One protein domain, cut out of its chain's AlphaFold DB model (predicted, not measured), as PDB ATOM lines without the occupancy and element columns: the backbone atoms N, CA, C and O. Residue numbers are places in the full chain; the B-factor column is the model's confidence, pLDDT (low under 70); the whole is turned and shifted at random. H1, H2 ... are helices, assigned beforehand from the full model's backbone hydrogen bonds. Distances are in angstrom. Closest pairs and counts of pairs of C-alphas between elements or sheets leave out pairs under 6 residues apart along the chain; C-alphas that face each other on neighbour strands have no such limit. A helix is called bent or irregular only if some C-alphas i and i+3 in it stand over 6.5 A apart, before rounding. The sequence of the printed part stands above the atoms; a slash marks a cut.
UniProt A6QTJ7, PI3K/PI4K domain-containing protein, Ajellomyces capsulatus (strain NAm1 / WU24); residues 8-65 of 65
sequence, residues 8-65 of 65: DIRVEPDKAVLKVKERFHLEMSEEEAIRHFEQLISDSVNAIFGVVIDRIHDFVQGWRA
ATOM      1  N   ASP A   8     -20.717  10.673-107.523       91.12
ATOM      2  CA  ASP A   8     -19.974  10.331-108.745       91.12
ATOM      3  C   ASP A   8     -18.696  11.164-108.938       91.12
ATOM      4  O   ASP A   8     -17.708  10.676-109.483       91.12
ATOM      5  N   ILE A   9     -18.685  12.415-108.459       90.69
ATOM      6  CA  ILE A   9     -17.502  13.289-108.512       90.69
ATOM      7  C   ILE A   9     -16.474  12.843-107.476       90.69
ATOM      8  O   ILE A   9     -15.287  12.820-107.767       90.69
ATOM      9  N   ARG A  10     -16.910  12.425-106.284       88.50
ATOM     10  CA  ARG A  10     -16.012  11.997-105.202       88.50
ATOM     11  C   ARG A  10     -15.216  10.730-105.536       88.50
ATOM     12  O   ARG A  10     -14.168  10.513-104.937       88.50
ATOM     13  N   VAL A  11     -15.706   9.902-106.461       90.50
ATOM     14  CA  VAL A  11     -14.999   8.692-106.915       90.50
ATOM     15  C   VAL A  11     -13.738   9.053-107.710       90.50
ATOM     16  O   VAL A  11     -12.701   8.432-107.504       90.50
ATOM     17  N   GLU A  12     -13.806  10.074-108.572       90.31
ATOM     18  CA  GLU A  12     -12.677  10.562-109.386       90.31
ATOM     19  C   GLU A  12     -12.739  12.100-109.544       90.31
ATOM     20  O   GLU A  12     -13.085  12.608-110.621       90.31
ATOM     21  N   PRO A  13     -12.446  12.865-108.475       88.44
ATOM     22  CA  PRO A  13     -12.681  14.313-108.433       88.44
ATOM     23  C   PRO A  13     -11.790  15.088-109.408       88.44
ATOM     24  O   PRO A  13     -12.227  16.067-110.015       88.44
ATOM     25  N   ASP A  14     -10.566  14.613-109.617       90.12
ATOM     26  CA  ASP A  14      -9.593  15.144-110.570       90.12
ATOM     27  C   ASP A  14     -10.040  14.957-112.029       90.12
ATOM     28  O   ASP A  14      -9.787  15.815-112.878       90.12
ATOM     29  N   LYS A  15     -10.765  13.872-112.324       92.12
ATOM     30  CA  LYS A  15     -11.199  13.543-113.691       92.12
ATOM     31  C   LYS A  15     -12.594  14.036-114.030       92.12
ATOM     32  O   LYS A  15     -12.945  14.046-115.207       92.12
ATOM     33  N   ALA A  16     -13.398  14.442-113.050       92.25
ATOM     34  CA  ALA A  16     -14.777  14.869-113.282       92.25
ATOM     35  C   ALA A  16     -14.874  15.973-114.351       92.25
ATOM     36  O   ALA A  16     -15.676  15.878-115.278       92.25
ATOM     37  N   VAL A  17     -14.003  16.985-114.275       93.19
ATOM     38  CA  VAL A  17     -13.952  18.077-115.263       93.19
ATOM     39  C   VAL A  17     -13.434  17.584-116.615       93.19
ATOM     40  O   VAL A  17     -13.961  17.976-117.655       93.19
ATOM     41  N   LEU A  18     -12.435  16.698-116.614       93.50
ATOM     42  CA  LEU A  18     -11.864  16.138-117.839       93.50
ATOM     43  C   LEU A  18     -12.900  15.318-118.619       93.50
ATOM     44  O   LEU A  18     -13.078  15.550-119.807       93.50
ATOM     45  N   LYS A  19     -13.660  14.453-117.940       93.44
ATOM     46  CA  LYS A  19     -14.737  13.645-118.537       93.44
ATOM     47  C   LYS A  19     -15.822  14.491-119.199       93.44
ATOM     48  O   LYS A  19     -16.442  14.052-120.168       93.44
ATOM     49  N   VAL A  20     -16.096  15.670-118.642       94.31
ATOM     50  CA  VAL A  20     -17.020  16.636-119.240       94.31
ATOM     51  C   VAL A  20     -16.372  17.241-120.478       94.31
ATOM     52  O   VAL A  20     -16.950  17.154-121.553       94.31
ATOM     53  N   LYS A  21     -15.146  17.766-120.357       92.62
ATOM     54  CA  LYS A  21     -14.395  18.342-121.481       92.62
ATOM     55  C   LYS A  21     -14.279  17.379-122.671       92.62
ATOM     56  O   LYS A  21     -14.476  17.805-123.799       92.62
ATOM     57  N   GLU A  22     -14.010  16.101-122.419       93.50
ATOM     58  CA  GLU A  22     -13.944  15.055-123.447       93.50
ATOM     59  C   GLU A  22     -15.277  14.874-124.182       93.50
ATOM     60  O   GLU A  22     -15.272  14.719-125.392       93.50
ATOM     61  N   ARG A  23     -16.418  14.944-123.483       93.38
ATOM     62  CA  ARG A  23     -17.761  14.843-124.092       93.38
ATOM     63  C   ARG A  23     -18.182  16.088-124.866       93.38
ATOM     64  O   ARG A  23     -19.136  16.026-125.632       93.38
ATOM     65  N   PHE A  24     -17.520  17.216-124.626       93.25
ATOM     66  CA  PHE A  24     -17.800  18.460-125.336       93.25
ATOM     67  C   PHE A  24     -17.189  18.497-126.741       93.25
ATOM     68  O   PHE A  24     -17.601  19.350-127.518       93.25
ATOM     69  N   HIS A  25     -16.226  17.617-127.055       92.69
ATOM     70  CA  HIS A  25     -15.577  17.535-128.371       92.69
ATOM     71  C   HIS A  25     -15.125  18.899-128.924       92.69
ATOM     72  O   HIS A  25     -15.392  19.249-130.070       92.69
ATOM     73  N   LEU A  26     -14.446  19.695-128.088       93.94
ATOM     74  CA  LEU A  26     -14.052  21.082-128.391       93.94
ATOM     75  C   LEU A  26     -13.053  21.207-129.556       93.94
ATOM     76  O   LEU A  26     -12.787  22.308-130.029       93.94
ATOM     77  N   GLU A  27     -12.457  20.093-129.962       94.88
ATOM     78  CA  GLU A  27     -11.561  19.963-131.104       94.88
ATOM     79  C   GLU A  27     -12.278  19.829-132.458       94.88
ATOM     80  O   GLU A  27     -11.623  19.986-133.486       94.88
ATOM     81  N   MET A  28     -13.584  19.538-132.467       96.12
ATOM     82  CA  MET A  28     -14.382  19.363-133.684       96.12
ATOM     83  C   MET A  28     -14.917  20.700-134.207       96.12
ATOM     84  O   MET A  28     -15.235  21.604-133.428       96.12
ATOM     85  N   SER A  29     -15.075  20.819-135.529       97.06
ATOM     86  CA  SER A  29     -15.884  21.899-136.108       97.06
ATOM     87  C   SER A  29     -17.366  21.722-135.758       97.06
ATOM     88  O   SER A  29     -17.803  20.650-135.337       97.06
ATOM     89  N   GLU A  30     -18.167  22.768-135.958       95.06
ATOM     90  CA  GLU A  30     -19.613  22.707-135.724       95.06
ATOM     91  C   GLU A  30     -20.275  21.606-136.568       95.06
ATOM     92  O   GLU A  30     -21.048  20.796-136.054       95.06
ATOM     93  N   GLU A  31     -19.922  21.511-137.849       97.19
ATOM     94  CA  GLU A  31     -20.463  20.503-138.758       97.19
ATOM     95  C   GLU A  31     -20.041  19.081-138.365       97.19
ATOM     96  O   GLU A  31     -20.828  18.141-138.491       97.19
ATOM     97  N   GLU A  32     -18.804  18.909-137.895       97.12
ATOM     98  CA  GLU A  32     -18.297  17.625-137.406       97.12
ATOM     99  C   GLU A  32     -19.011  17.197-136.123       97.12
ATOM    100  O   GLU A  32     -19.448  16.048-136.021       97.12
ATOM    101  N   ALA A  33     -19.210  18.126-135.185       96.75
ATOM    102  CA  ALA A  33     -19.929  17.876-133.942       96.75
ATOM    103  C   ALA A  33     -21.397  17.489-134.194       96.75
ATOM    104  O   ALA A  33     -21.897  16.550-133.573       96.75
ATOM    105  N   ILE A  34     -22.075  18.150-135.144       96.50
ATOM    106  CA  ILE A  34     -23.452  17.809-135.539       96.50
ATOM    107  C   ILE A  34     -23.517  16.376-136.075       96.50
ATOM    108  O   ILE A  34     -24.322  15.577-135.597       96.50
ATOM    109  N   ARG A  35     -22.637  16.019-137.019       97.25
ATOM    110  CA  ARG A  35     -22.594  14.661-137.586       97.25
ATOM    111  C   ARG A  35     -22.274  13.608-136.530       97.25
ATOM    112  O   ARG A  35     -22.878  12.537-136.528       97.25
ATOM    113  N   HIS A  36     -21.342  13.909-135.629       96.12
ATOM    114  CA  HIS A  36     -21.003  13.026-134.520       96.12
ATOM    115  C   HIS A  36     -22.221  12.775-133.623       96.12
ATOM    116  O   HIS A  36     -22.526  11.631-133.283       96.12
ATOM    117  N   PHE A  37     -22.966  13.828-133.289       96.25
ATOM    118  CA  PHE A  37     -24.161  13.714-132.462       96.25
ATOM    119  C   PHE A  37     -25.292  12.943-133.160       96.25
ATOM    120  O   PHE A  37     -25.930  12.096-132.537       96.25
ATOM    121  N   GLU A  38     -25.505  13.164-134.462       97.00
ATOM    122  CA  GLU A  38     -26.449  12.378-135.270       97.00
ATOM    123  C   GLU A  38     -26.105  10.881-135.259       97.00
ATOM    124  O   GLU A  38     -26.992  10.040-135.086       97.00
ATOM    125  N   GLN A  39     -24.819  10.540-135.381       97.00
ATOM    126  CA  GLN A  39     -24.362   9.154-135.312       97.00
ATOM    127  C   GLN A  39     -24.623   8.538-133.931       97.00
ATOM    128  O   GLN A  39     -25.197   7.453-133.853       97.00
ATOM    129  N   LEU A  40     -24.298   9.249-132.845       95.94
ATOM    130  CA  LEU A  40     -24.579   8.793-131.478       95.94
ATOM    131  C   LEU A  40     -26.072   8.520-131.242       95.94
ATOM    132  O   LEU A  40     -26.430   7.540-130.580       95.94
ATOM    133  N   ILE A  41     -26.953   9.371-131.781       96.06
ATOM    134  CA  ILE A  41     -28.406   9.172-131.706       96.06
ATOM    135  C   ILE A  41     -28.806   7.908-132.471       96.06
ATOM    136  O   ILE A  41     -29.522   7.068-131.924       96.06
ATOM    137  N   SER A  42     -28.343   7.765-133.714       96.31
ATOM    138  CA  SER A  42     -28.645   6.605-134.558       96.31
ATOM    139  C   SER A  42     -28.227   5.298-133.880       96.31
ATOM    140  O   SER A  42     -29.029   4.369-133.760       96.31
ATOM    141  N   ASP A  43     -27.007   5.250-133.345       96.25
ATOM    142  CA  ASP A  43     -26.468   4.082-132.650       96.25
ATOM    143  C   ASP A  43     -27.286   3.750-131.393       96.25
ATOM    144  O   ASP A  43     -27.619   2.587-131.152       96.25
ATOM    145  N   SER A  44     -27.692   4.772-130.633       95.25
ATOM    146  CA  SER A  44     -28.532   4.605-129.441       95.25
ATOM    147  C   SER A  44     -29.917   4.043-129.779       95.25
ATOM    148  O   SER A  44     -30.421   3.167-129.075       95.25
ATOM    149  N   VAL A  45     -30.536   4.511-130.869       93.94
ATOM    150  CA  VAL A  45     -31.837   4.004-131.336       93.94
ATOM    151  C   VAL A  45     -31.712   2.560-131.814       93.94
ATOM    152  O   VAL A  45     -32.509   1.711-131.412       93.94
ATOM    153  N   ASN A  46     -30.689   2.259-132.617       94.25
ATOM    154  CA  ASN A  46     -30.444   0.911-133.124       94.25
ATOM    155  C   ASN A  46     -30.202  -0.094-131.989       94.25
ATOM    156  O   ASN A  46     -30.727  -1.206-132.038       94.25
ATOM    157  N   ALA A  47     -29.480   0.303-130.937       93.25
ATOM    158  CA  ALA A  47     -29.231  -0.543-129.771       93.25
ATOM    159  C   ALA A  47     -30.518  -0.927-129.014       93.25
ATOM    160  O   ALA A  47     -30.602  -2.015-128.446       93.25
ATOM    161  N   ILE A  48     -31.530  -0.056-129.016       93.00
ATOM    162  CA  ILE A  48     -32.802  -0.272-128.305       93.00
ATOM    163  C   ILE A  48     -33.843  -0.955-129.206       93.00
ATOM    164  O   ILE A  48     -34.786  -1.576-128.711       93.00
ATOM    165  N   PHE A  49     -33.669  -0.895-130.528       93.12
ATOM    166  CA  PHE A  49     -34.648  -1.372-131.501       93.12
ATOM    167  C   PHE A  49     -35.018  -2.852-131.324       93.12
ATOM    168  O   PHE A  49     -36.198  -3.196-131.387       93.12
ATOM    169  N   GLY A  50     -34.041  -3.714-131.021       91.56
ATOM    170  CA  GLY A  50     -34.291  -5.134-130.737       91.56
ATOM    171  C   GLY A  50     -35.258  -5.341-129.567       91.56
ATOM    172  O   GLY A  50     -36.250  -6.048-129.703       91.56
ATOM    173  N   VAL A  51     -35.049  -4.622-128.459       92.44
ATOM    174  CA  VAL A  51     -35.914  -4.694-127.267       92.44
ATOM    175  C   VAL A  51     -37.336  -4.219-127.576       92.44
ATOM    176  O   VAL A  51     -38.311  -4.771-127.067       92.44
ATOM    177  N   VAL A  52     -37.474  -3.192-128.420       94.00
ATOM    178  CA  VAL A  52     -38.786  -2.696-128.858       94.00
ATOM    179  C   VAL A  52     -39.517  -3.751-129.688       94.00
ATOM    180  O   VAL A  52     -40.704  -3.981-129.458       94.00
ATOM    181  N   ILE A  53     -38.819  -4.413-130.616       93.06
ATOM    182  CA  ILE A  53     -39.387  -5.508-131.413       93.06
ATOM    183  C   ILE A  53     -39.850  -6.645-130.505       93.06
ATOM    184  O   ILE A  53     -40.994  -7.077-130.637       93.06
ATOM    185  N   ASP A  54     -39.010  -7.081-129.566       92.81
ATOM    186  CA  ASP A  54     -39.347  -8.157-128.629       92.81
ATOM    187  C   ASP A  54     -40.610  -7.808-127.831       92.81
ATOM    188  O   ASP A  54     -41.545  -8.603-127.726       92.81
ATOM    189  N   ARG A  55     -40.715  -6.559-127.362       92.56
ATOM    190  CA  ARG A  55     -41.889  -6.076-126.627       92.56
ATOM    191  C   ARG A  55     -43.172  -6.113-127.460       92.56
ATOM    192  O   ARG A  55     -44.233  -6.457-126.937       92.56
ATOM    193  N   ILE A  56     -43.092  -5.729-128.735       94.38
ATOM    194  CA  ILE A  56     -44.230  -5.764-129.667       94.38
ATOM    195  C   ILE A  56     -44.612  -7.209-129.978       94.38
ATOM    196  O   ILE A  56     -45.796  -7.543-130.010       94.38
ATOM    197  N   HIS A  57     -43.620  -8.067-130.191       93.56
ATOM    198  CA  HIS A  57     -43.824  -9.480-130.452       93.56
ATOM    199  C   HIS A  57     -44.571 -10.156-129.294       93.56
ATOM    200  O   HIS A  57     -45.617 -10.760-129.533       93.56
ATOM    201  N   ASP A  58     -44.123  -9.964-128.050       93.25
ATOM    202  CA  ASP A  58     -44.789 -10.501-126.856       93.25
ATOM    203  C   ASP A  58     -46.232  -9.997-126.718       93.25
ATOM    204  O   ASP A  58     -47.144 -10.760-126.389       93.25
ATOM    205  N   PHE A  59     -46.465  -8.713-127.006       94.31
ATOM    206  CA  PHE A  59     -47.803  -8.123-126.979       94.31
ATOM    207  C   PHE A  59     -48.740  -8.794-127.992       94.31
ATOM    208  O   PHE A  59     -49.849  -9.199-127.639       94.31
ATOM    209  N   VAL A  60     -48.288  -8.955-129.239       94.62
ATOM    210  CA  VAL A  60     -49.070  -9.604-130.301       94.62
ATOM    211  C   VAL A  60     -49.298 -11.085-129.995       94.62
ATOM    212  O   VAL A  60     -50.390 -11.592-130.244       94.62
ATOM    213  N   GLN A  61     -48.305 -11.789-129.447       90.88
ATOM    214  CA  GLN A  61     -48.464 -13.182-129.024       90.88
ATOM    215  C   GLN A  61     -49.507 -13.323-127.911       90.88
ATOM    216  O   GLN A  61     -50.373 -14.188-128.010       90.88
ATOM    217  N   GLY A  62     -49.478 -12.440-126.908       90.81
ATOM    218  CA  GLY A  62     -50.467 -12.418-125.830       90.81
ATOM    219  C   GLY A  62     -51.891 -12.093-126.297       90.81
ATOM    220  O   GLY A  62     -52.841 -12.566-125.691       90.81
ATOM    221  N   TRP A  63     -52.053 -11.332-127.385       86.69
ATOM    222  CA  TRP A  63     -53.361 -11.046-127.998       86.69
ATOM    223  C   TRP A  63     -53.914 -12.191-128.856       86.69
ATOM    224  O   TRP A  63     -55.094 -12.182-129.203       86.69
ATOM    225  N   ARG A  64     -53.065 -13.142-129.263       70.69
ATOM    226  CA  ARG A  64     -53.448 -14.304-130.084       70.69
ATOM    227  C   ARG A  64     -53.767 -15.554-129.253       70.69
ATOM    228  O   ARG A  64     -54.203 -16.538-129.850       70.69
ATOM    229  N   ALA A  65     -53.516 -15.519-127.943       57.78
ATOM    230  CA  ALA A  65     -53.922 -16.536-126.971       57.78
ATOM    231  C   ALA A  65     -55.329 -16.236-126.434       57.78
ATOM    232  O   ALA A  65     -56.075 -17.212-126.203       57.78
TER     233      ALA A  65
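Overview. This is residues 8 to 65 of the 65 residues of the protein "PI3K/PI4K domain-containing protein" of Ajellomyces capsulatus (strain NAm1 / WU24) (UniProt A6QTJ7). A long bent helix, H3, makes the long arm of an open L, and the shorter helix H2 makes the other arm, with the small helix H1 at its far end. Residues 24 to 29 form the corner, the middle of the L is empty, no helix touches another, and residues 37 to 65 stick out as the free part of the long arm. The printed part has 58 residues with three named helices, H1, H2 and H3 along the chain, and no named strand; the class is all helix. The whole is extended, with a radius of gyration of the C-alphas of 19.3 A, and flat, spanning 56 by 35 by 9 A.

Arrangement. H3, residues 30 to 63, was assigned as one helix by its hydrogen bonds, but it is bent: C-alphas 47 and 50 are 6.9 A apart, against about 5 A in a regular helix. Its arms are H3a, residues 30 to 47, and H3b, residues 50 to 63; residues 48 and 49 belong to neither. The lines of H3a and H3b stand at a steep tilt of 36 degrees, only just steep. H2, residues 13 to 23, is apart from H3a and from H3b. H2 is irregular, with C-alphas 14 and 17 standing 7.0 A apart. H1, residues 8 to 11, and H2 are close but not clearly touching, with 1 pair of C-alphas within 8 A; the closest C-alphas, those of Ile 9 and Ala 16, are 5.7 A apart. H1 is apart from H3a and from H3b. Every O i to N i+4 pair is within hydrogen-bond range in H3a and H3b, and 5 of 7 are in H2; H1 is too short for such a pair.

Along the chain. H3a begins at C-alpha 30, at (-19.613, 22.707, -135.724), and measures 25.9 A from first to last C-alpha. H3b measures 20.2 A and ends at C-alpha 63, at (-53.361, -11.046, -127.998). H2 measures 16.5 A from Pro 13 to Arg 23. H1 begins at C-alpha 8, at (-19.974, 10.331, -108.745), and measures 5.5 A to Val 11.

Size, cuts and confidence. The two C-alphas farthest apart, those of Asp 14 and Ala 65, are 56.9 A apart. The printed part has no cut and ends at residue 65, the chain's last residue. The link from H1 to H2 is tight, with 1 residue, and the link from H2 to H3 is short, with 6 residues. The mean pLDDT of the printed part is 92.6, and residue 65 is the one printed residue under 70 in this model.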